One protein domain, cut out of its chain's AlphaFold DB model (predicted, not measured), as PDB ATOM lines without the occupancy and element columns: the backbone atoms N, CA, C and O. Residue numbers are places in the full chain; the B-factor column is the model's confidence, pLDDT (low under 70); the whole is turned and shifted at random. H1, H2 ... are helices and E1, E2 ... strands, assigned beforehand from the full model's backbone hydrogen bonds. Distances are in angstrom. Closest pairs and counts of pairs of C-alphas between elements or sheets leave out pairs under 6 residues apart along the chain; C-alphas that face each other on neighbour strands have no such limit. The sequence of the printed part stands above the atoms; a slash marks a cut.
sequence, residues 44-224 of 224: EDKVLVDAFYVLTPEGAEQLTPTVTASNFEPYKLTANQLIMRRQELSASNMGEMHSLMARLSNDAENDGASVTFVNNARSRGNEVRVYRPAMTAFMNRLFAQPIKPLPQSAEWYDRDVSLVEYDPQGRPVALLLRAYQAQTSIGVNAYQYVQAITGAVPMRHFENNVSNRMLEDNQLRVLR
ATOM      1  N   GLU A  44     216.659 284.308 119.653       93.88
ATOM      2  CA  GLU A  44     217.687 283.469 119.025       93.88
ATOM      3  C   GLU A  44     218.164 284.058 117.684       93.88
ATOM      4  O   GLU A  44     219.361 284.269 117.491       93.88
ATOM      5  N   ASP A  45     217.240 284.400 116.779       95.44
ATOM      6  CA  ASP A  45     217.551 285.029 115.487       95.44
ATOM      7  C   ASP A  45     217.292 286.540 115.537       95.44
ATOM      8  O   ASP A  45     216.248 287.048 115.117       95.44
ATOM      9  N   LYS A  46     218.269 287.259 116.100       94.69
ATOM     10  CA  LYS A  46     218.254 288.728 116.192       94.69
ATOM     11  C   LYS A  46     218.139 289.385 114.820       94.69
ATOM     12  O   LYS A  46     217.388 290.337 114.685       94.69
ATOM     13  N   VAL A  47     218.822 288.849 113.807       95.19
ATOM     14  CA  VAL A  47     218.830 289.419 112.451       95.19
ATOM     15  C   VAL A  47     217.419 289.444 111.874       95.19
ATOM     16  O   VAL A  47     216.976 290.478 111.380       95.19
ATOM     17  N   LEU A  48     216.692 288.329 111.985       96.19
ATOM     18  CA  LEU A  48     215.302 288.276 111.550       96.19
ATOM     19  C   LEU A  48     214.421 289.224 112.366       96.19
ATOM     20  O   LEU A  48     213.673 289.990 111.773       96.19
ATOM     21  N   VAL A  49     214.494 289.198 113.700       96.06
ATOM     22  CA  VAL A  49     213.626 290.047 114.534       96.06
ATOM     23  C   VAL A  49     213.884 291.536 114.295       96.06
ATOM     24  O   VAL A  49     212.920 292.281 114.133       96.06
ATOM     25  N   ASP A  50     215.140 291.960 114.175       95.62
ATOM     26  CA  ASP A  50     215.521 293.361 113.947       95.62
ATOM     27  C   ASP A  50     215.033 293.898 112.590       95.62
ATOM     28  O   ASP A  50     214.854 295.105 112.425       95.62
ATOM     29  N   ALA A  51     214.743 293.022 111.620       96.81
ATOM     30  CA  ALA A  51     214.116 293.423 110.361       96.81
ATOM     31  C   ALA A  51     212.662 293.906 110.550       96.81
ATOM     32  O   ALA A  51     212.176 294.749 109.790       96.81
ATOM     33  N   PHE A  52     211.960 293.391 111.562       97.25
ATOM     34  CA  PHE A  52     210.564 293.729 111.852       97.25
ATOM     35  C   PHE A  52     210.405 294.687 113.019       97.25
ATOM     36  O   PHE A  52     209.437 295.443 113.039       97.25
ATOM     37  N   TYR A  53     211.292 294.612 114.003       94.38
ATOM     38  CA  TYR A  53     211.040 295.070 115.359       94.38
ATOM     39  C   TYR A  53     212.187 295.940 115.870       94.38
ATOM     40  O   TYR A  53     213.359 295.608 115.723       94.38
ATOM     41  N   VAL A  54     211.829 297.038 116.526       92.75
ATOM     42  CA  VAL A  54     212.753 297.982 117.152       92.75
ATOM     43  C   VAL A  54     212.364 298.139 118.617       92.75
ATOM     44  O   VAL A  54     211.222 298.481 118.930       92.75
ATOM     45  N   LEU A  55     213.322 297.918 119.520       90.69
ATOM     46  CA  LEU A  55     213.196 298.293 120.928       90.69
ATOM     47  C   LEU A  55     213.848 299.662 121.127       90.69
ATOM     48  O   LEU A  55     215.060 299.798 120.944       90.69
ATOM     49  N   THR A  56     213.066 300.678 121.489       85.81
ATOM     50  CA  THR A  56     213.622 302.017 121.732       85.81
ATOM     51  C   THR A  56     214.402 302.061 123.056       85.81
ATOM     52  O   THR A  56     214.178 301.210 123.925       85.81
ATOM     53  N   PRO A  57     215.300 303.045 123.265       78.75
ATOM     54  CA  PRO A  57     216.006 303.219 124.539       78.75
ATOM     55  C   PRO A  57     215.072 303.380 125.747       78.75
ATOM     56  O   PRO A  57     215.410 302.966 126.853       78.75
ATOM     57  N   GLU A  58     213.875 303.930 125.532       77.06
ATOM     58  CA  GLU A  58     212.812 304.086 126.536       77.06
ATOM     59  C   GLU A  58     212.061 302.769 126.809       77.06
ATOM     60  O   GLU A  58     211.136 302.716 127.619       77.06
ATOM     61  N   GLY A  59     212.442 301.691 126.121       77.44
ATOM     62  CA  GLY A  59     211.845 300.373 126.247       77.44
ATOM     63  C   GLY A  59     210.493 300.249 125.557       77.44
ATOM     64  O   GLY A  59     209.719 299.379 125.953       77.44
ATOM     65  N   ALA A  60     210.169 301.098 124.576       81.06
ATOM     66  CA  ALA A  60     208.957 300.965 123.768       81.06
ATOM     67  C   ALA A  60     209.178 299.987 122.603       81.06
ATOM     68  O   ALA A  60     210.248 299.965 121.997       81.06
ATOM     69  N   GLU A  61     208.157 299.187 122.286       88.12
ATOM     70  CA  GLU A  61     208.166 298.295 121.121       88.12
ATOM     71  C   GLU A  61     207.635 299.032 119.900       88.12
ATOM     72  O   GLU A  61     206.558 299.628 119.952       88.12
ATOM     73  N   GLN A  62     208.359 298.959 118.792       92.19
ATOM     74  CA  GLN A  62     207.916 299.490 117.510       92.19
ATOM     75  C   GLN A  62     208.163 298.464 116.412       92.19
ATOM     76  O   GLN A  62     209.095 297.664 116.496       92.19
ATOM     77  N   LEU A  63     207.331 298.488 115.372       95.06
ATOM     78  CA  LEU A  63     207.627 297.773 114.134       95.06
ATOM     79  C   LEU A  63     208.306 298.716 113.142       95.06
ATOM     80  O   LEU A  63     208.143 299.936 113.214       95.06
ATOM     81  N   THR A  64     209.061 298.156 112.201       95.12
ATOM     82  CA  THR A  64     209.708 298.943 111.150       95.12
ATOM     83  C   THR A  64     208.671 299.634 110.251       95.12
ATOM     84  O   THR A  64     207.544 299.144 110.112       95.12
ATOM     85  N   PRO A  65     209.024 300.762 109.595       94.94
ATOM     86  CA  PRO A  65     208.092 301.522 108.758       94.94
ATOM     87  C   PRO A  65     207.398 300.692 107.671       94.94
ATOM     88  O   PRO A  65     206.219 300.889 107.394       94.94
ATOM     89  N   THR A  66     208.112 299.732 107.078       94.75
ATOM     90  CA  THR A  66     207.560 298.811 106.073       94.75
ATOM     91  C   THR A  66     206.376 298.022 106.626       94.75
ATOM     92  O   THR A  66     205.369 297.842 105.944       94.75
ATOM     93  N   VAL A  67     206.480 297.565 107.872       95.75
ATOM     94  CA  VAL A  67     205.477 296.727 108.524       95.75
ATOM     95  C   VAL A  67     204.309 297.573 109.039       95.75
ATOM     96  O   VAL A  67     203.149 297.217 108.815       95.75
ATOM     97  N   THR A  68     204.586 298.726 109.654       94.94
ATOM     98  CA  THR A  68     203.538 299.642 110.143       94.94
ATOM     99  C   THR A  68     202.729 300.271 109.013       94.94
ATOM    100  O   THR A  68     201.531 300.478 109.182       94.94
ATOM    101  N   ALA A  69     203.316 300.479 107.828       93.94
ATOM    102  CA  ALA A  69     202.584 300.906 106.630       93.94
ATOM    103  C   ALA A  69     201.484 299.913 106.202       93.94
ATOM    104  O   ALA A  69     200.568 300.281 105.472       93.94
ATOM    105  N   SER A  70     201.551 298.661 106.669       93.31
ATOM    106  CA  SER A  70     200.509 297.637 106.494       93.31
ATOM    107  C   SER A  70     199.576 297.497 107.706       93.31
ATOM    108  O   SER A  70     198.899 296.475 107.842       93.31
ATOM    109  N   ASN A  71     199.533 298.521 108.568       95.25
ATOM    110  CA  ASN A  71     198.702 298.645 109.772       95.25
ATOM    111  C   ASN A  71     198.946 297.578 110.846       95.25
ATOM    112  O   ASN A  71     198.075 297.325 111.678       95.25
ATOM    113  N   PHE A  72     200.118 296.944 110.837       96.56
ATOM    114  CA  PHE A  72     200.502 296.017 111.892       96.56
ATOM    115  C   PHE A  72     200.996 296.755 113.137       96.56
ATOM    116  O   PHE A  72     201.708 297.756 113.049       96.56
ATOM    117  N   GLU A  73     200.677 296.187 114.293       95.69
ATOM    118  CA  GLU A  73     201.204 296.564 115.602       95.69
ATOM    119  C   GLU A  73     201.895 295.366 116.279       95.69
ATOM    120  O   GLU A  73     201.531 294.209 116.007       95.69
ATOM    121  N   PRO A  74     202.898 295.602 117.152       94.81
ATOM    122  CA  PRO A  74     203.480 294.543 117.968       94.81
ATOM    123  C   PRO A  74     202.395 293.893 118.830       94.81
ATOM    124  O   PRO A  74     201.580 294.580 119.443       94.81
ATOM    125  N   TYR A  75     202.384 292.564 118.891       94.44
ATOM    126  CA  TYR A  75     201.460 291.825 119.752       94.44
ATOM    127  C   TYR A  75     202.189 291.061 120.851       94.44
ATOM    128  O   TYR A  75     201.774 291.078 122.010       94.44
ATOM    129  N   LYS A  76     203.255 290.340 120.488       93.44
ATOM    130  CA  LYS A  76     204.031 289.547 121.440       93.44
ATOM    131  C   LYS A  76     205.410 289.221 120.888       93.44
ATOM    132  O   LYS A  76     205.523 288.800 119.740       93.44
ATOM    133  N   LEU A  77     206.420 289.282 121.748       94.50
ATOM    134  CA  LEU A  77     207.760 288.774 121.476       94.50
ATOM    135  C   LEU A  77     208.126 287.659 122.464       94.50
ATOM    136  O   LEU A  77     207.823 287.721 123.656       94.50
ATOM    137  N   THR A  78     208.775 286.618 121.956       93.31
ATOM    138  CA  THR A  78     209.401 285.540 122.731       93.31
ATOM    139  C   THR A  78     210.765 285.219 122.119       93.31
ATOM    140  O   THR A  78     211.078 285.721 121.044       93.31
ATOM    141  N   ALA A  79     211.538 284.328 122.744       93.12
ATOM    142  CA  ALA A  79     212.838 283.892 122.224       93.12
ATOM    143  C   ALA A  79     212.803 283.415 120.755       93.12
ATOM    144  O   ALA A  79     213.762 283.607 120.012       93.12
ATOM    145  N   ASN A  80     211.678 282.830 120.330       95.12
ATOM    146  CA  ASN A  80     211.567 282.111 119.060       95.12
ATOM    147  C   ASN A  80     210.419 282.606 118.169       95.12
ATOM    148  O   ASN A  80     210.158 282.027 117.116       95.12
ATOM    149  N   GLN A  81     209.664 283.611 118.617       95.62
ATOM    150  CA  GLN A  81     208.487 284.092 117.898       95.62
ATOM    151  C   GLN A  81     208.314 285.592 118.076       95.62
ATOM    152  O   GLN A  81     208.219 286.063 119.213       95.62
ATOM    153  N   LEU A  82     208.171 286.298 116.958       97.00
ATOM    154  CA  LEU A  82     207.603 287.638 116.903       97.00
ATOM    155  C   LEU A  82     206.186 287.539 116.342       97.00
ATOM    156  O   LEU A  82     205.964 286.954 115.283       97.00
ATOM    157  N   ILE A  83     205.228 288.112 117.058       97.06
ATOM    158  CA  ILE A  83     203.822 288.136 116.675       97.06
ATOM    159  C   ILE A  83     203.401 289.584 116.504       97.06
ATOM    160  O   ILE A  83     203.571 290.408 117.405       97.06
ATOM    161  N   MET A  84     202.809 289.855 115.353       97.12
ATOM    162  CA  MET A  84     202.238 291.138 114.978       97.12
ATOM    163  C   MET A  84     200.757 290.928 114.696       97.12
ATOM    164  O   MET A  84     200.347 289.833 114.294       97.12
ATOM    165  N   ARG A  85     199.942 291.959 114.894       96.62
ATOM    166  CA  ARG A  85     198.526 291.888 114.533       96.62
ATOM    167  C   ARG A  85     198.058 293.150 113.841       96.62
ATOM    168  O   ARG A  85     198.653 294.204 114.019       96.62
ATOM    169  N   ARG A  86     196.961 293.040 113.107       95.69
ATOM    170  CA  ARG A  86     196.183 294.185 112.633       95.69
ATOM    171  C   ARG A  86     194.702 293.854 112.672       95.69
ATOM    172  O   ARG A  86     194.328 292.682 112.621       95.69
ATOM    173  N   GLN A  87     193.862 294.875 112.762       95.44
ATOM    174  CA  GLN A  87     192.432 294.708 112.527       95.44
ATOM    175  C   GLN A  87     192.188 294.611 111.019       95.44
ATOM    176  O   GLN A  87     192.632 295.474 110.268       95.44
ATOM    177  N   GLU A  88     191.494 293.561 110.594       94.56
ATOM    178  CA  GLU A  88     191.237 293.277 109.182       94.56
ATOM    179  C   GLU A  88     189.830 293.705 108.768       94.56
ATOM    180  O   GLU A  88     189.636 294.392 107.769       94.56
ATOM    181  N   LEU A  89     188.832 293.281 109.544       95.31
ATOM    182  CA  LEU A  89     187.421 293.442 109.213       95.31
ATOM    183  C   LEU A  89     186.618 293.800 110.457       95.31
ATOM    184  O   LEU A  89     186.961 293.413 111.578       95.31
ATOM    185  N   SER A  90     185.490 294.458 110.228       96.06
ATOM    186  CA  SER A  90     184.457 294.703 111.228       96.06
ATOM    187  C   SER A  90     183.098 294.319 110.654       96.06
ATOM    188  O   SER A  90     182.847 294.507 109.466       96.06
ATOM    189  N   ALA A  91     182.233 293.769 111.496       96.69
ATOM    190  CA  ALA A  91     180.889 293.327 111.147       96.69
ATOM    191  C   ALA A  91     179.928 293.558 112.316       96.69
ATOM    192  O   ALA A  91     180.343 293.700 113.470       96.69
ATOM    193  N   SER A  92     178.629 293.540 112.036       95.44
ATOM    194  CA  SER A  92     177.600 293.737 113.064       95.44
ATOM    195  C   SER A  92     177.420 292.496 113.942       95.44
ATOM    196  O   SER A  92     177.049 292.594 115.109       95.44
ATOM    197  N   ASN A  93     177.655 291.308 113.380       95.25
ATOM    198  CA  ASN A  93     177.508 290.021 114.058       95.25
ATOM    199  C   ASN A  93     178.398 288.938 113.419       95.25
ATOM    200  O   ASN A  93     179.003 289.136 112.365       95.25
ATOM    201  N   MET A  94     178.463 287.766 114.060       95.50
ATOM    202  CA  MET A  94     179.365 286.688 113.642       95.50
ATOM    203  C   MET A  94     178.944 286.025 112.320       95.50
ATOM    204  O   MET A  94     179.799 285.560 111.571       95.50
ATOM    205  N   GLY A  95     177.649 286.010 111.986       95.81
ATOM    206  CA  GLY A  95     177.167 285.464 110.711       95.81
ATOM    207  C   GLY A  95     177.624 286.299 109.510       95.81
ATOM    208  O   GLY A  95     178.095 285.762 108.503       95.81
ATOM    209  N   GLU A  96     177.560 287.625 109.644       96.62
ATOM    210  CA  GLU A  96     178.138 288.555 108.672       96.62
ATOM    211  C   GLU A  96     179.661 288.385 108.594       96.62
ATOM    212  O   GLU A  96     180.205 288.247 107.497       96.62
ATOM    213  N   MET A  97     180.341 288.279 109.741       97.00
ATOM    214  CA  MET A  97     181.788 288.055 109.781       97.00
ATOM    215  C   MET A  97     182.204 286.764 109.060       97.00
ATOM    216  O   MET A  97     183.130 286.790 108.253       97.00
ATOM    217  N   HIS A  98     181.495 285.649 109.261       96.12
ATOM    218  CA  HIS A  98     181.736 284.412 108.507       96.12
ATOM    219  C   HIS A  98     181.620 284.627 106.994       96.12
ATOM    220  O   HIS A  98     182.437 284.115 106.228       96.12
ATOM    221  N   SER A  99     180.627 285.408 106.565       95.75
ATOM    222  CA  SER A  99     180.388 285.707 105.150       95.75
ATOM    223  C   SER A  99     181.468 286.610 104.544       95.75
ATOM    224  O   SER A  99     181.752 286.501 103.348       95.75
ATOM    225  N   LEU A 100     182.052 287.512 105.338       96.06
ATOM    226  CA  LEU A 100     183.192 288.336 104.933       96.06
ATOM    227  C   LEU A 100     184.474 287.499 104.877       96.06
ATOM    228  O   LEU A 100     185.136 287.474 103.846       96.06
ATOM    229  N   MET A 101     184.768 286.731 105.928       95.25
ATOM    230  CA  MET A 101     185.946 285.859 106.003       95.25
ATOM    231  C   MET A 101     185.975 284.794 104.902       95.25
ATOM    232  O   MET A 101     187.041 284.458 104.399       95.25
ATOM    233  N   ALA A 102     184.816 284.273 104.486       92.81
ATOM    234  CA  ALA A 102     184.729 283.325 103.375       92.81
ATOM    235  C   ALA A 102     185.126 283.935 102.018       92.81
ATOM    236  O   ALA A 102     185.524 283.200 101.116       92.81
ATOM    237  N   ARG A 103     185.009 285.260 101.875       91.44
ATOM    238  CA  ARG A 103     185.347 286.023 100.663       91.44
ATOM    239  C   ARG A 103     186.654 286.798 100.792       91.44
ATOM    240  O   ARG A 103     187.047 287.468  99.840       91.44
ATOM    241  N   LEU A 104     187.303 286.724 101.953       89.88
ATOM    242  CA  LEU A 104     188.561 287.401 102.200       89.88
ATOM    243  C   LEU A 104     189.611 286.871 101.222       89.88
ATOM    244  O   LEU A 104     189.899 285.676 101.186       89.88
ATOM    245  N   SER A 105     190.162 287.784 100.433       81.75
ATOM    246  CA  SER A 105     191.269 287.537  99.524       81.75
ATOM    247  C   SER A 105     192.305 288.605  99.809       81.75
ATOM    248  O   SER A 105     192.160 289.740  99.359       81.75
ATOM    249  N   ASN A 106     193.326 288.242 100.575       78.25
ATOM    250  CA  ASN A 106     194.390 289.158 100.939       78.25
ATOM    251  C   ASN A 106     195.604 288.973 100.045       78.25
ATOM    252  O   ASN A 106     195.963 287.855  99.675       78.25
ATOM    253  N   ASP A 107     196.272 290.086  99.749       83.69
ATOM    254  CA  ASP A 107     197.578 290.072  99.100       83.69
ATOM    255  C   ASP A 107     198.674 289.763 100.130       83.69
ATOM    256  O   ASP A 107     199.559 290.564 100.440       83.69
ATOM    257  N   ALA A 108     198.548 288.580 100.730       87.81
ATOM    258  CA  ALA A 108     199.348 288.109 101.850       87.81
ATOM    259  C   ALA A 108     200.834 287.927 101.511       87.81
ATOM    260  O   ALA A 108     201.597 287.560 102.392       87.81
ATOM    261  N   GLU A 109     201.251 288.143 100.265       91.06
ATOM    262  CA  GLU A 109     202.648 288.043  99.839       91.06
ATOM    263  C   GLU A 109     203.303 289.410  99.628       91.06
ATOM    264  O   GLU A 109     204.530 289.500  99.661       91.06
ATOM    265  N   ASN A 110     202.505 290.469  99.473       92.19
ATOM    266  CA  ASN A 110     202.993 291.823  99.211       92.19
ATOM    267  C   ASN A 110     202.775 292.792 100.382       92.19
ATOM    268  O   ASN A 110     203.129 293.966 100.279       92.19
ATOM    269  N   ASP A 111     202.213 292.333 101.501       94.62
ATOM    270  CA  ASP A 111     202.140 293.162 102.699       94.62
ATOM    271  C   ASP A 111     203.516 293.383 103.347       94.62
ATOM    272  O   ASP A 111     204.499 292.679 103.097       94.62
ATOM    273  N   GLY A 112     203.583 294.380 104.225       96.19
ATOM    274  CA  GLY A 112     204.815 294.805 104.875       96.19
ATOM    275  C   GLY A 112     205.503 293.706 105.679       96.19
ATOM    276  O   GLY A 112     206.730 293.703 105.767       96.19
ATOM    277  N   ALA A 113     204.750 292.741 106.215       97.19
ATOM    278  CA  ALA A 113     205.327 291.605 106.922       97.19
ATOM    279  C   ALA A 113     206.030 290.642 105.950       97.19
ATOM    280  O   ALA A 113     207.171 290.249 106.189       97.19
ATOM    281  N   SER A 114     205.399 290.305 104.826       97.38
ATOM    282  CA  SER A 114     205.978 289.385 103.835       97.38
ATOM    283  C   SER A 114     207.135 290.005 103.084       97.38
ATOM    284  O   SER A 114     208.168 289.363 102.918       97.38
ATOM    285  N   VAL A 115     207.004 291.275 102.700       97.19
ATOM    286  CA  VAL A 115     208.086 292.030 102.062       97.19
ATOM    287  C   VAL A 115     209.309 292.073 102.977       97.19
ATOM    288  O   VAL A 115     210.418 291.780 102.531       97.19
ATOM    289  N   THR A 116     209.115 292.372 104.263       98.00
ATOM    290  CA  THR A 116     210.199 292.364 105.257       98.00
ATOM    291  C   THR A 116     210.816 290.972 105.404       98.00
ATOM    292  O   THR A 116     212.038 290.845 105.338       98.00
ATOM    293  N   PHE A 117     209.994 289.923 105.520       98.38
ATOM    294  CA  PHE A 117     210.460 288.538 105.641       98.38
ATOM    295  C   PHE A 117     211.325 288.115 104.448       98.38
ATOM    296  O   PHE A 117     212.445 287.638 104.616       98.38
ATOM    297  N   VAL A 118     210.823 288.339 103.232       98.06
ATOM    298  CA  VAL A 118     211.489 287.954 101.982       98.06
ATOM    299  C   VAL A 118     212.772 288.751 101.774       98.06
ATOM    300  O   VAL A 118     213.796 288.178 101.410       98.06
ATOM    301  N   ASN A 119     212.758 290.059 102.033       97.56
ATOM    302  CA  ASN A 119     213.956 290.884 101.885       97.56
ATOM    303  C   ASN A 119     215.040 290.517 102.905       97.56
ATOM    304  O   ASN A 119     216.218 290.489 102.545       97.56
ATOM    305  N   ASN A 120     214.658 290.188 104.142       97.56
ATOM    306  CA  ASN A 120     215.601 289.705 105.147       97.56
ATOM    307  C   ASN A 120     216.184 288.332 104.778       97.56
ATOM    308  O   ASN A 120     217.387 288.126 104.878       97.56
ATOM    309  N   ALA A 121     215.363 287.400 104.292       97.75
ATOM    310  CA  ALA A 121     215.856 286.115 103.800       97.75
ATOM    311  C   ALA A 121     216.868 286.299 102.653       97.75
ATOM    312  O   ALA A 121     217.974 285.757 102.687       97.75
ATOM    313  N   ARG A 122     216.537 287.148 101.673       96.50
ATOM    314  CA  ARG A 122     217.421 287.461 100.540       96.50
ATOM    315  C   ARG A 122     218.750 288.068 100.976       96.50
ATOM    316  O   ARG A 122     219.787 287.689 100.436       96.50
ATOM    317  N   SER A 123     218.751 288.979 101.952       96.50
ATOM    318  CA  SER A 123     219.994 289.594 102.449       96.50
ATOM    319  C   SER A 123     220.933 288.576 103.113       96.50
ATOM    320  O   SER A 123     222.145 288.784 103.136       96.50
ATOM    321  N   ARG A 124     220.387 287.446 103.584       95.62
ATOM    322  CA  ARG A 124     221.125 286.305 104.148       95.62
ATOM    323  C   ARG A 124     221.553 285.273 103.098       95.62
ATOM    324  O   ARG A 124     222.228 284.308 103.446       95.62
ATOM    325  N   GLY A 125     221.179 285.461 101.830       96.38
ATOM    326  CA  GLY A 125     221.394 284.481 100.760       96.38
ATOM    327  C   GLY A 125     220.433 283.289 100.810       96.38
ATOM    328  O   GLY A 125     220.692 282.275 100.164       96.38
ATOM    329  N   ASN A 126     219.343 283.407 101.567       97.69
ATOM    330  CA  ASN A 126     218.320 282.381 101.722       97.69
ATOM    331  C   ASN A 126     217.214 282.562 100.675       97.69
ATOM    332  O   ASN A 126     216.997 283.662 100.156       97.69
ATOM    333  N   GLU A 127     216.483 281.490 100.380       97.44
ATOM    334  CA  GLU A 127     215.286 281.553  99.535       97.44
ATOM    335  C   GLU A 127     214.014 281.460 100.379       97.44
ATOM    336  O   GLU A 127     214.006 280.859 101.453       97.44
ATOM    337  N   VAL A 128     212.912 282.021  99.881       98.31
ATOM    338  CA  VAL A 128     211.605 281.884 100.533       98.31
ATOM    339  C   VAL A 128     210.675 281.081  99.647       98.31
ATOM    340  O   VAL A 128     210.509 281.371  98.467       98.31
ATOM    341  N   ARG A 129     210.029 280.067 100.216       98.06
ATOM    342  CA  ARG A 129     209.028 279.255  99.522       98.06
ATOM    343  C   ARG A 129     207.643 279.564 100.065       98.06
ATOM    344  O   ARG A 129     207.464 279.693 101.274       98.06
ATOM    345  N   VAL A 130     206.677 279.664  99.160       98.00
ATOM    346  CA  VAL A 130     205.281 279.991  99.467       98.00
ATOM    347  C   VAL A 130     204.448 278.722  99.414       98.00
ATOM    348  O   VAL A 130     204.529 277.982  98.430       98.00
ATOM    349  N   TYR A 131     203.617 278.490 100.426       97.50
ATOM    350  CA  TYR A 131     202.778 277.296 100.528       97.50
ATOM    351  C   TYR A 131     201.291 277.630 100.532       97.50
ATOM    352  O   TYR A 131     200.864 278.682 101.002       97.50
ATOM    353  N   ARG A 132     200.489 276.704  99.996       96.19
ATOM    354  CA  ARG A 132     199.025 276.820  99.917       96.19
ATOM    355  C   ARG A 132     198.385 277.002 101.302       96.19
ATOM    356  O   ARG A 132     198.891 276.441 102.273       96.19
ATOM    357  N   PRO A 133     197.201 277.635 101.394       95.12
ATOM    358  CA  PRO A 133     196.517 277.827 102.675       95.12
ATOM    359  C   PRO A 133     196.216 276.538 103.459       95.12
ATOM    360  O   PRO A 133     196.242 276.538 104.687       95.12
ATOM    361  N   ALA A 134     196.008 275.407 102.776       94.19
ATOM    362  CA  ALA A 134     195.863 274.107 103.438       94.19
ATOM    363  C   ALA A 134     197.116 273.722 104.252       94.19
ATOM    364  O   ALA A 134     197.011 273.188 105.356       94.19
ATOM    365  N   MET A 135     198.300 274.048 103.729       96.00
ATOM    366  CA  MET A 135     199.566 273.853 104.425       96.00
ATOM    367  C   MET A 135     199.750 274.874 105.549       96.00
ATOM    368  O   MET A 135     200.201 274.501 106.628       96.00
ATOM    369  N   THR A 136     199.325 276.126 105.357       95.25
ATOM    370  CA  THR A 136     199.272 277.129 106.435       95.25
ATOM    371  C   THR A 136     198.461 276.620 107.627       95.25
ATOM    372  O   THR A 136     198.911 276.706 108.769       95.25
ATOM    373  N   ALA A 137     197.300 276.011 107.372       95.38
ATOM    374  CA  ALA A 137     196.439 275.451 108.409       95.38
ATOM    375  C   ALA A 137     197.121 274.323 109.183       95.38
ATOM    376  O   ALA A 137     197.004 274.243 110.406       95.38
ATOM    377  N   PHE A 138     197.844 273.459 108.470       96.62
ATOM    378  CA  PHE A 138     198.633 272.396 109.075       96.62
ATOM    379  C   PHE A 138     199.775 272.963 109.926       96.62
ATOM    380  O   PHE A 138     199.875 272.625 111.103       96.62
ATOM    381  N   MET A 139     200.574 273.884 109.377       96.69
ATOM    382  CA  MET A 139     201.688 274.523 110.084       96.69
ATOM    383  C   MET A 139     201.221 275.254 111.345       96.69
ATOM    384  O   MET A 139     201.830 275.096 112.399       96.69
ATOM    385  N   ASN A 140     200.104 275.982 111.287       96.06
ATOM    386  CA  ASN A 140     199.544 276.660 112.457       96.06
ATOM    387  C   ASN A 140     199.213 275.698 113.610       96.06
ATOM    388  O   ASN A 140     199.313 276.085 114.772       96.06
ATOM    389  N   ARG A 141     198.862 274.436 113.327       94.69
ATOM    390  CA  ARG A 141     198.589 273.427 114.368       94.69
ATOM    391  C   ARG A 141     199.855 272.884 115.035       94.69
ATOM    392  O   ARG A 141     199.752 272.327 116.123       94.69
ATOM    393  N   LEU A 142     201.021 273.034 114.405       95.69
ATOM    394  CA  LEU A 142     202.305 272.587 114.962       95.69
ATOM    395  C   LEU A 142     202.848 273.548 116.025       95.69
ATOM    396  O   LEU A 142     203.654 273.156 116.865       95.69
ATOM    397  N   PHE A 143     202.417 274.810 116.006       94.56
ATOM    398  CA  PHE A 143     202.971 275.852 116.864       94.56
ATOM    399  C   PHE A 143     201.922 276.466 117.779       94.56
ATOM    400  O   PHE A 143     200.741 276.560 117.447       94.56
ATOM    401  N   ALA A 144     202.379 276.938 118.940       89.19
ATOM    402  CA  ALA A 144     201.538 277.702 119.845       89.19
ATOM    403  C   ALA A 144     201.056 278.984 119.153       89.19
ATOM    404  O   ALA A 144     201.851 279.861 118.799       89.19
ATOM    405  N   GLN A 145     199.739 279.081 118.989       89.94
ATOM    406  CA  GLN A 145     199.092 280.227 118.369       89.94
ATOM    407  C   GLN A 145     198.894 281.359 119.390       89.94
ATOM    408  O   GLN A 145     198.610 281.089 120.562       89.94
ATOM    409  N   PRO A 146     199.004 282.637 118.974       83.56
ATOM    410  CA  PRO A 146     198.667 283.777 119.835       83.56
ATOM    411  C   PRO A 146     197.179 283.821 120.192       83.56
ATOM    412  O   PRO A 146     196.782 284.431 121.181       83.56
ATOM    413  N   ILE A 147     196.374 283.169 119.362       87.25
ATOM    414  CA  ILE A 147     194.926 283.149 119.407       87.25
ATOM    415  C   ILE A 147     194.462 282.105 120.424       87.25
ATOM    416  O   ILE A 147     194.829 280.933 120.332       87.25
ATOM    417  N   LYS A 148     193.624 282.522 121.377       85.00
ATOM    418  CA  LYS A 148     192.932 281.616 122.301       85.00
ATOM    419  C   LYS A 148     191.451 281.562 121.933       85.00
ATOM    420  O   LYS A 148     190.851 282.637 121.882       85.00
ATOM    421  N   PRO A 149     190.860 280.372 121.728       84.88
ATOM    422  CA  PRO A 149     189.422 280.249 121.539       84.88
ATOM    423  C   PRO A 149     188.666 280.826 122.737       84.88
ATOM    424  O   PRO A 149     188.963 280.504 123.891       84.88
ATOM    425  N   LEU A 150     187.699 281.692 122.460       87.12
ATOM    426  CA  LEU A 150     186.790 282.298 123.422       87.12
ATOM    427  C   LEU A 150     185.352 281.880 123.074       87.12
ATOM    428  O   LEU A 150     185.059 281.610 121.911       87.12
ATOM    429  N   PRO A 151     184.412 281.873 124.037       85.38
ATOM    430  CA  PRO A 151     183.025 281.467 123.779       85.38
ATOM    431  C   PRO A 151     182.307 282.235 122.655       85.38
ATOM    432  O   PRO A 151     181.295 281.766 122.147       85.38
ATOM    433  N   GLN A 152     182.801 283.418 122.281       88.50
ATOM    434  CA  GLN A 152     182.233 284.274 121.236       88.50
ATOM    435  C   GLN A 152     183.276 284.682 120.185       88.50
ATOM    436  O   GLN A 152     183.226 285.799 119.651       88.50
ATOM    437  N   SER A 153     184.237 283.794 119.916       94.00
ATOM    438  CA  SER A 153     185.215 283.959 118.845       94.00
ATOM    439  C   SER A 153     185.072 282.908 117.751       94.00
ATOM    440  O   SER A 153     184.423 281.878 117.924       94.00
ATOM    441  N   ALA A 154     185.675 283.207 116.606       95.44
ATOM    442  CA  ALA A 154     185.878 282.264 115.519       95.44
ATOM    443  C   ALA A 154     187.294 282.434 114.970       95.44
ATOM    444  O   ALA A 154     187.787 283.559 114.861       95.44
ATOM    445  N   GLU A 155     187.944 281.324 114.634       95.38
ATOM    446  CA  GLU A 155     189.331 281.290 114.184       95.38
ATOM    447  C   GLU A 155     189.455 280.690 112.784       95.38
ATOM    448  O   GLU A 155     188.772 279.725 112.437       95.38
ATOM    449  N   TRP A 156     190.379 281.230 111.990       95.56
ATOM    450  CA  TRP A 156     190.720 280.683 110.680       95.56
ATOM    451  C   TRP A 156     192.230 280.597 110.508       95.56
ATOM    452  O   TRP A 156     192.947 281.578 110.696       95.56
ATOM    453  N   TYR A 157     192.701 279.421 110.104       94.88
ATOM    454  CA  TYR A 157     194.126 279.116 109.936       94.88
ATOM    455  C   TYR A 157     194.495 278.816 108.477       94.88
ATOM    456  O   TYR A 157     195.639 278.481 108.190       94.88
ATOM    457  N   ASP A 158     193.522 278.905 107.571       93.56
ATOM    458  CA  ASP A 158     193.552 278.402 106.196       93.56
ATOM    459  C   ASP A 158     193.155 279.470 105.164       93.56
ATOM    460  O   ASP A 158     192.722 279.142 104.060       93.56
ATOM    461  N   ARG A 159     193.263 280.755 105.524       93.62
ATOM    462  CA  ARG A 159     192.856 281.875 104.658       93.62
ATOM    463  C   ARG A 159     193.983 282.403 103.785       93.62
ATOM    464  O   ARG A 159     193.738 282.725 102.631       93.62
ATOM    465  N   ASP A 160     195.204 282.415 104.311       94.62
ATOM    466  CA  ASP A 160     196.375 282.924 103.602       94.62
ATOM    467  C   ASP A 160     197.428 281.846 103.369       94.62
ATOM    468  O   ASP A 160     197.457 280.796 104.018       94.62
ATOM    469  N   VAL A 161     198.344 282.151 102.455       95.69
ATOM    470  CA  VAL A 161     199.586 281.403 102.263       95.69
ATOM    471  C   VAL A 161     200.536 281.574 103.450       95.69
ATOM    472  O   VAL A 161     200.489 282.575 104.170       95.69
ATOM    473  N   SER A 162     201.424 280.602 103.635       96.12
ATOM    474  CA  SER A 162     202.561 280.696 104.548       96.12
ATOM    475  C   SER A 162     203.862 280.813 103.769       96.12
ATOM    476  O   SER A 162     203.973 280.342 102.631       96.12
ATOM    477  N   LEU A 163     204.850 281.458 104.385       98.31
ATOM    478  CA  LEU A 163     206.189 281.599 103.827       98.31
ATOM    479  C   LEU A 163     207.162 280.818 104.710       98.31
ATOM    480  O   LEU A 163     207.070 280.864 105.936       98.31
ATOM    481  N   VAL A 164     208.098 280.109 104.091       98.38
ATOM    482  CA  VAL A 164     209.174 279.405 104.796       98.38
ATOM    483  C   VAL A 164     210.498 279.819 104.185       98.38
ATOM    484  O   VAL A 164     210.679 279.716 102.971       98.38
ATOM    485  N   GLU A 165     211.401 280.296 105.029       98.25
ATOM    486  CA  GLU A 165     212.776 280.629 104.671       98.25
ATOM    487  C   GLU A 165     213.631 279.360 104.696       98.25
ATOM    488  O   GLU A 165     213.587 278.604 105.670       98.25
ATOM    489  N   TYR A 166     214.412 279.143 103.640       97.88
ATOM    490  CA  TYR A 166     215.337 278.026 103.494       97.88
ATOM    491  C   TYR A 166     216.768 278.522 103.310       97.88
ATOM    492  O   TYR A 166     217.020 279.405 102.487       97.88
ATOM    493  N   ASP A 167     217.701 277.919 104.045       96.62
ATOM    494  CA  ASP A 167     219.132 278.160 103.861       96.62
ATOM    495  C   ASP A 167     219.634 277.622 102.500       96.62
ATOM    496  O   ASP A 167     218.926 276.862 101.827       96.62
ATOM    497  N   PRO A 168     220.864 277.962 102.063       96.06
ATOM    498  CA  PRO A 168     221.407 277.472 100.794       96.06
ATOM    499  C   PRO A 168     221.582 275.946 100.733       96.06
ATOM    500  O   PRO A 168     221.809 275.397  99.658       96.06
ATOM    501  N   GLN A 169     221.503 275.252 101.874       95.69
ATOM    502  CA  GLN A 169     221.522 273.791 101.961       95.69
ATOM    503  C   GLN A 169     220.112 273.184 101.868       95.69
ATOM    504  O   GLN A 169     219.973 271.961 101.887       95.69
ATOM    505  N   GLY A 170     219.074 274.012 101.735       94.19
ATOM    506  CA  GLY A 170     217.686 273.588 101.619       94.19
ATOM    507  C   GLY A 170     217.035 273.224 102.950       94.19
ATOM    508  O   GLY A 170     216.024 272.521 102.936       94.19
ATOM    509  N   ARG A 171     217.572 273.683 104.087       95.31
ATOM    510  CA  ARG A 171     216.972 273.470 105.412       95.31
ATOM    511  C   ARG A 171     216.090 274.652 105.814       95.31
ATOM    512  O   ARG A 171     216.494 275.794 105.594       95.31
ATOM    513  N   PRO A 172     214.914 274.413 106.416       96.81
ATOM    514  CA  PRO A 172     214.051 275.484 106.898       96.81
ATOM    515  C   PRO A 172     214.690 276.190 108.101       96.81
ATOM    516  O   PRO A 172     215.132 275.539 109.049       96.81
ATOM    517  N   VAL A 173     214.722 277.523 108.076       97.38
ATOM    518  CA  VAL A 173     215.331 278.343 109.143       97.38
ATOM    519  C   VAL A 173     214.355 279.305 109.817       97.38
ATOM    520  O   VAL A 173     214.552 279.648 110.982       97.38
ATOM    521  N   ALA A 174     213.286 279.702 109.126       98.25
ATOM    522  CA  ALA A 174     212.214 280.503 109.704       98.25
ATOM    523  C   ALA A 174     210.883 280.281 108.973       98.25
ATOM    524  O   ALA A 174     210.843 279.863 107.815       98.25
ATOM    525  N   LEU A 175     209.780 280.596 109.650       98.44
ATOM    526  CA  LEU A 175     208.417 280.513 109.124       98.44
ATOM    527  C   LEU A 175     207.711 281.854 109.318       98.44
ATOM    528  O   LEU A 175     207.837 282.460 110.378       98.44
ATOM    529  N   LEU A 176     206.901 282.268 108.349       98.38
ATOM    530  CA  LEU A 176     205.913 283.331 108.498       98.38
ATOM    531  C   LEU A 176     204.520 282.718 108.347       98.38
ATOM    532  O   LEU A 176     204.101 282.337 107.248       98.38
ATOM    533  N   LEU A 177     203.820 282.588 109.471       97.44
ATOM    534  CA  LEU A 177     202.478 282.019 109.537       97.44
ATOM    535  C   LEU A 177     201.435 283.107 109.753       97.44
ATOM    536  O   LEU A 177     201.717 284.165 110.318       97.44
ATOM    537  N   ARG A 178     200.214 282.822 109.308       96.06
ATOM    538  CA  ARG A 178     199.077 283.735 109.392       96.06
ATOM    539  C   ARG A 178     197.878 283.021 109.974       96.06
ATOM    540  O   ARG A 178     197.605 281.873 109.620       96.06
ATOM    541  N   ALA A 179     197.152 283.716 110.831       96.25
ATOM    542  CA  ALA A 179     195.907 283.237 111.399       96.25
ATOM    543  C   ALA A 179     194.962 284.409 111.648       96.25
ATOM    544  O   ALA A 179     195.397 285.542 111.838       96.25
ATOM    545  N   TYR A 180     193.666 284.134 111.673       96.31
ATOM    546  CA  TYR A 180     192.634 285.131 111.917       96.31
ATOM    547  C   TYR A 180     191.819 284.755 113.136       96.31
ATOM    548  O   TYR A 180     191.511 283.580 113.334       96.31
ATOM    549  N   GLN A 181     191.415 285.761 113.906       96.62
ATOM    550  CA  GLN A 181     190.398 285.600 114.935       96.62
ATOM    551  C   GLN A 181     189.384 286.730 114.870       96.62
ATOM    552  O   GLN A 181     189.750 287.899 114.970       96.62
ATOM    553  N   ALA A 182     188.110 286.368 114.780       96.81
ATOM    554  CA  ALA A 182     186.997 287.259 115.049       96.81
ATOM    555  C   ALA A 182     186.596 287.163 116.516       96.81
ATOM    556  O   ALA A 182     186.518 286.064 117.056       96.81
ATOM    557  N   GLN A 183     186.318 288.296 117.153       94.12
ATOM    558  CA  GLN A 183     185.821 288.354 118.525       94.12
ATOM    559  C   GLN A 183     184.601 289.269 118.607       94.12
ATOM    560  O   GLN A 183     184.576 290.348 118.010       94.12
ATOM    561  N   THR A 184     183.597 288.831 119.364       91.38
ATOM    562  CA  THR A 184     182.405 289.636 119.647       91.38
ATOM    563  C   THR A 184     182.679 290.617 120.787       91.38
ATOM    564  O   THR A 184     183.282 290.275 121.799       91.38
ATOM    565  N   SER A 185     182.222 291.848 120.603       84.69
ATOM    566  CA  SER A 185     182.254 292.965 121.545       84.69
ATOM    567  C   SER A 185     180.966 293.791 121.358       84.69
ATOM    568  O   SER A 185     179.883 293.216 121.333       84.69
ATOM    569  N   ILE A 186     181.052 295.116 121.177       84.81
ATOM    570  CA  ILE A 186     179.915 295.958 120.746       84.81
ATOM    571  C   ILE A 186     179.509 295.637 119.287       84.81
ATOM    572  O   ILE A 186     178.365 295.841 118.896       84.81
ATOM    573  N   GLY A 187     180.434 295.069 118.508       91.88
ATOM    574  CA  GLY A 187     180.215 294.413 117.215       91.88
ATOM    575  C   GLY A 187     181.164 293.219 117.082       91.88
ATOM    576  O   GLY A 187     181.650 292.707 118.088       91.88
ATOM    577  N   VAL A 188     181.486 292.780 115.870       95.81
ATOM    578  CA  VAL A 188     182.488 291.727 115.642       95.81
ATOM    579  C   VAL A 188     183.672 292.302 114.887       95.81
ATOM    580  O   VAL A 188     183.513 292.780 113.772       95.81
ATOM    581  N   ASN A 189     184.864 292.215 115.473       95.75
ATOM    582  CA  ASN A 189     186.110 292.601 114.812       95.75
ATOM    583  C   ASN A 189     186.940 291.352 114.538       95.75
ATOM    584  O   ASN A 189     187.102 290.520 115.433       95.75
ATOM    585  N   ALA A 190     187.467 291.235 113.323       96.12
ATOM    586  CA  ALA A 190     188.446 290.224 112.963       96.12
ATOM    587  C   ALA A 190     189.837 290.835 112.919       96.12
ATOM    588  O   ALA A 190     190.054 291.886 112.318       96.12
ATOM    589  N   TYR A 191     190.775 290.139 113.543       95.62
ATOM    590  CA  TYR A 191     192.183 290.484 113.567       95.62
ATOM    591  C   TYR A 191     192.967 289.432 112.800       95.62
ATOM    592  O   TYR A 191     192.745 288.233 112.996       95.62
ATOM    593  N   GLN A 192     193.898 289.883 111.968       96.50
ATOM    594  CA  GLN A 192     194.937 289.036 111.406       96.50
ATOM    595  C   GLN A 192     196.130 289.044 112.357       96.50
ATOM    596  O   GLN A 192     196.582 290.103 112.794       96.50
ATOM    597  N   TYR A 193     196.655 287.862 112.641       97.12
ATOM    598  CA  TYR A 193     197.888 287.639 113.376       97.12
ATOM    599  C   TYR A 193     198.926 287.090 112.407       97.12
ATOM    600  O   TYR A 193     198.675 286.095 111.725       97.12
ATOM    601  N   VAL A 194     200.091 287.729 112.369       97.31
ATOM    602  CA  VAL A 194     201.257 287.270 111.615       97.31
ATOM    603  C   VAL A 194     202.330 286.866 112.612       97.31
ATOM    604  O   VAL A 194     202.702 287.650 113.485       97.31
ATOM    605  N   GLN A 195     202.810 285.634 112.497       97.50
ATOM    606  CA  GLN A 195     203.788 285.051 113.401       97.50
ATOM    607  C   GLN A 195     205.050 284.689 112.620       97.50
ATOM    608  O   GLN A 195     205.035 283.776 111.797       97.50
ATOM    609  N   ALA A 196     206.142 285.393 112.909       97.94
ATOM    610  CA  ALA A 196     207.476 285.024 112.467       97.94
ATOM    611  C   ALA A 196     208.083 284.065 113.503       97.94
ATOM    612  O   ALA A 196     208.322 284.460 114.645       97.94
ATOM    613  N   ILE A 197     208.279 282.801 113.127       97.88
ATOM    614  CA  ILE A 197     208.841 281.739 113.969       97.88
ATOM    615  C   ILE A 197     210.273 281.474 113.527       97.88
ATOM    616  O   ILE A 197     210.525 281.269 112.344       97.88
ATOM    617  N   THR A 198     211.190 281.418 114.482       96.06
ATOM    618  CA  THR A 198     212.616 281.194 114.241       96.06
ATOM    619  C   THR A 198     213.247 280.382 115.374       96.06
ATOM    620  O   THR A 198     212.598 280.082 116.378       96.06
ATOM    621  N   GLY A 199     214.510 280.008 115.201       94.56
ATOM    622  CA  GLY A 199     215.313 279.279 116.173       94.56
ATOM    623  C   GLY A 199     215.363 277.773 115.931       94.56
ATOM    624  O   GLY A 199     214.496 277.172 115.287       94.56
ATOM    625  N   ALA A 200     216.395 277.133 116.473       94.00
ATOM    626  CA  ALA A 200     216.707 275.736 116.190       94.00
ATOM    627  C   ALA A 200     215.624 274.765 116.685       94.00
ATOM    628  O   ALA A 200     215.367 273.739 116.052       94.00
ATOM    629  N   VAL A 201     214.985 275.061 117.824       95.00
ATOM    630  CA  VAL A 201     213.978 274.167 118.417       95.00
ATOM    631  C   VAL A 201     212.690 274.123 117.579       95.00
ATOM    632  O   VAL A 201     212.285 273.014 117.215       95.00
ATOM    633  N   PRO A 202     212.049 275.255 117.219       96.38
ATOM    634  CA  PRO A 202     210.880 275.224 116.342       96.38
ATOM    635  C   PRO A 202     211.176 274.670 114.949       96.38
ATOM    636  O   PRO A 202     210.346 273.931 114.425       96.38
ATOM    637  N   MET A 203     212.343 274.967 114.361       97.25
ATOM    638  CA  MET A 203     212.689 274.441 113.033       97.25
ATOM    639  C   MET A 203     212.903 272.928 113.055       97.25
ATOM    640  O   MET A 203     212.345 272.224 112.222       97.25
ATOM    641  N   ARG A 204     213.568 272.385 114.080       96.62
ATOM    642  CA  ARG A 204     213.654 270.927 114.251       96.62
ATOM    643  C   ARG A 204     212.277 270.295 114.458       96.62
ATOM    644  O   ARG A 204     212.009 269.203 113.962       96.62
ATOM    645  N   HIS A 205     211.396 270.955 115.214       97.44
ATOM    646  CA  HIS A 205     210.022 270.485 115.381       97.44
ATOM    647  C   HIS A 205     209.276 270.458 114.040       97.44
ATOM    648  O   HIS A 205     208.598 269.474 113.751       97.44
ATOM    649  N   PHE A 206     209.443 271.488 113.211       97.62
ATOM    650  CA  PHE A 206     208.907 271.533 111.854       97.62
ATOM    651  C   PHE A 206     209.433 270.375 110.997       97.62
ATOM    652  O   PHE A 206     208.637 269.580 110.507       97.62
ATOM    653  N   GLU A 207     210.753 270.218 110.887       96.44
ATOM    654  CA  GLU A 207     211.389 269.167 110.078       96.44
ATOM    655  C   GLU A 207     210.920 267.757 110.470       96.44
ATOM    656  O   GLU A 207     210.676 266.913 109.613       96.44
ATOM    657  N   ASN A 208     210.726 267.506 111.766       97.12
ATOM    658  CA  ASN A 208     210.278 266.204 112.259       97.12
ATOM    659  C   ASN A 208     208.799 265.897 111.961       97.12
ATOM    660  O   ASN A 208     208.411 264.730 111.986       97.12
ATOM    661  N   ASN A 209     207.967 266.918 111.737       97.69
ATOM    662  CA  ASN A 209     206.517 266.759 111.572       97.69
ATOM    663  C   ASN A 209     206.033 267.038 110.146       97.69
ATOM    664  O   ASN A 209     204.907 266.671 109.806       97.69
ATOM    665  N   VAL A 210     206.855 267.667 109.303       96.12
ATOM    666  CA  VAL A 210     206.497 268.017 107.927       96.12
ATOM    667  C   VAL A 210     207.404 267.280 106.952       96.12
ATOM    668  O   VAL A 210     208.575 267.600 106.796       96.12
ATOM    669  N   SER A 211     206.851 266.280 106.263       94.81
ATOM    670  CA  SER A 211     207.608 265.534 105.252       94.81
ATOM    671  C   SER A 211     207.925 266.389 104.018       94.81
ATOM    672  O   SER A 211     207.101 267.205 103.599       94.81
ATOM    673  N   ASN A 212     209.054 266.110 103.361       93.19
ATOM    674  CA  ASN A 212     209.436 266.758 102.098       93.19
ATOM    675  C   ASN A 212     208.347 266.642 101.029       93.19
ATOM    676  O   ASN A 212     208.020 267.628 100.378       93.19
ATOM    677  N   ARG A 213     207.708 265.471 100.914       95.50
ATOM    678  CA  ARG A 213     206.601 265.264  99.973       95.50
ATOM    679  C   ARG A 213     205.439 266.223 100.237       95.50
ATOM    680  O   ARG A 213     204.890 266.797  99.308       95.50
ATOM    681  N   MET A 214     205.078 266.421 101.506       95.06
ATOM    682  CA  MET A 214     204.008 267.351 101.869       95.06
ATOM    683  C   MET A 214     204.366 268.794 101.494       95.06
ATOM    684  O   MET A 214     203.488 269.536 101.054       95.06
ATOM    685  N   LEU A 215     205.634 269.185 101.649       95.25
ATOM    686  CA  LEU A 215     206.127 270.494 101.214       95.25
ATOM    687  C   LEU A 215     206.037 270.633  99.693       95.25
ATOM    688  O   LEU A 215     205.430 271.586  99.213       95.25
ATOM    689  N   GLU A 216     206.558 269.665  98.944       95.12
ATOM    690  CA  GLU A 216     206.537 269.654  97.477       95.12
ATOM    691  C   GLU A 216     205.107 269.731  96.918       95.12
ATOM    692  O   GLU A 216     204.818 270.593  96.089       95.12
ATOM    693  N   ASP A 217     204.191 268.907  97.435       96.31
ATOM    694  CA  ASP A 217     202.796 268.841  96.977       96.31
ATOM    695  C   ASP A 217     202.018 270.151  97.249       96.31
ATOM    696  O   ASP A 217     201.034 270.459  96.569       96.31
ATOM    697  N   ASN A 218     202.445 270.942  98.242       97.31
ATOM    698  CA  ASN A 218     201.760 272.171  98.661       97.31
ATOM    699  C   ASN A 218     202.496 273.464  98.299       97.31
ATOM    700  O   ASN A 218     201.968 274.552  98.562       97.31
ATOM    701  N   GLN A 219     203.687 273.379  97.711       97.56
ATOM    702  CA  GLN A 219     204.446 274.549  97.296       97.56
ATOM    703  C   GLN A 219     203.750 275.233  96.114       97.56
ATOM    704  O   GLN A 219     203.362 274.604  95.130       97.56
ATOM    705  N   LEU A 220     203.598 276.550  96.204       96.38
ATOM    706  CA  LEU A 220     203.081 277.381  95.121       96.38
ATOM    707  C   LEU A 220     204.207 277.909  94.244       96.38
ATOM    708  O   LEU A 220     204.130 277.829  93.022       96.38
ATOM    709  N   ARG A 221     205.235 278.486  94.872       95.69
ATOM    710  CA  ARG A 221     206.366 279.120  94.186       95.69
ATOM    711  C   ARG A 221     207.519 279.409  95.136       95.69
ATOM    712  O   ARG A 221     207.375 279.304  96.353       95.69
ATOM    713  N   VAL A 222     208.645 279.790  94.545       96.44
ATOM    714  CA  VAL A 222     209.839 280.277  95.239       96.44
ATOM    715  C   VAL A 222     209.983 281.770  94.955       96.44
ATOM    716  O   VAL A 222     209.889 282.190  93.802       96.44
ATOM    717  N   LEU A 223     210.200 282.557  96.001       92.50
ATOM    718  CA  LEU A 223     210.524 283.974  95.940       92.50
ATOM    719  C   LEU A 223     212.046 284.101  96.043       92.50
ATOM    720  O   LEU A 223     212.646 283.703  97.045       92.50
ATOM    721  N   ARG A 224     212.653 284.609  94.970       75.19
ATOM    722  CA  ARG A 224     214.094 284.852  94.828       75.19
ATOM    723  C   ARG A 224     214.349 286.319  94.624       75.19
ATOM    724  O   ARG A 224     213.524 286.952  93.930       75.19
TER     725      ARG A 224
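AT A GLANCE: This is residues 44 to 224 of the 224 residues of an uncharacterized protein of viral metagenome (UniProt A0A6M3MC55). The core is a twisted antiparallel sheet, its long strands E4, E9 and E8 side by side, with H1 and H4 packed on one face, H5 and H6 on the other, and H3 near one end of the long strands. The sheet forks at E8, which pairs near its start with E7, followed by E5 and E10, and farther on with E6; beyond E3, at another edge, the small hairpin of E1 and E2 points its turn, residues 56 to 60, away from the sheet. The printed part has 181 residues, with seven named helices and ten named strands in the order H1 E1 E2 H2 E3 E4 H3 H4 E5 H5 E6 E7 E8 E9 H6 H7 E10; the class is mixed, helices and strands. The whole is compact, with a radius of gyration of the C-alphas of 16.1 A and spans of 50 by 46 by 26 A.

HOW THE PARTS SIT: Begin at E8, residues 172 to 184, in the branched sheet: E9, residues 188 to 198, lies on one side of it, and E7, residues 162 to 166, and E6, residues 153 to 156, lie on the other side, E7 beside residues 172 to 177 and E6 beside 179 to 183. E7, E8 and E9 form a meander, each strand the antiparallel neighbour of the one before, and E7 and E8, like E8 and E9, are a hairpin. Look for N 179 and O 193 at 3.0 A between E8 and E9, N 165 and O 174 at 2.9 A between E7 and E8, and N 156 and O 180 at 2.9 A between E6 and E8. E4, residues 81 to 91, lies on one side of E9 and E8 on the other side; E4 and E9 are antiparallel at 162 degrees, with N 84 and O 194 at 2.9 A, and E4 forms a hairpin with the edge strand E3, residues 73 to 78, with N 83 and O 76 at 2.8 A. E5, residues 127 to 131, lies on one side of E7 and E8 on the other side, with N 129 and O 164 at 2.9 A between E5 and E7; E5 has E7 on one side and the edge strand E10, residues 219 to 223, on the other side, with N 130 and O 221 at 2.9 A between E5 and E10. H4, residues 112 to 123, is on the sheet; the C-alphas of Val 118 and Val 128 of E5, their closest, are 6.2 A apart. H1, residues 46 to 52, on the same face, runs along the strands at a height of 9.3 A over the sheet; it touches H4, closest at the C-alphas of Ala 51 and Thr 116, 6.5 A, opposite ways at a tilt of 37 degrees, only just steep. On the opposite face H6, residues 200 to 209, lies over E8 and runs across the strands, 86 degrees on the local plane, and H5, residues 133 to 142, only just stands up from the sheet, its line rising 41 degrees. H5 and H6 are close but not clearly touching, their closest C-alphas, of Leu 142 and Phe 206, being 7.4 A apart. H3, residues 94 to 101, is on the sheet at a height of 8.1 A and touches no helix. H7, residues 212 to 218, only grazes the sheet with residues 213 to 218. H2, residues 65 to 68, only grazes it with 67 to 68, and touches residues 112 to 116 of H4, closest at the C-alphas of Val 67 and Gly 112, 4.2 A. In the separate sheet, E1, residues 53 to 55, and E2, residues 61 to 63, form a hairpin, with N 54 and O 62 at 2.8 A. Every O i to N i+4 pair is within hydrogen-bond range in H3, H4, H6 and H7, against 2 of 3 in H1 and 5 of 6 in H5; H2 is too short for such a pair.

IN THESE COORDINATES: Find C-alpha 46 at (218.254, 288.728, 116.192), where H1 begins. E8 runs 36.9 A from C-alpha 172 at (214.051, 275.484, 106.898); E9 measures 31.9 A, E4 29.9 A and E3 15.5 A. H4, the longest helix, measures 16.2 A, H5 14.6 A and H6 14.3 A. E10 ends at C-alpha 223, (210.524, 283.974, 95.940).

THE WHOLE: The two C-alphas farthest apart are those of Gln 169 and Ile 186, 50.7 A. The printed part has no cut and ends at residue 224, the chain's last. No link is long; H3 to H4 and H5 to E6 are short, with 10 residues each, and the others are tight. The mean pLDDT of the printed part is 94.3, and no printed residue is under 70.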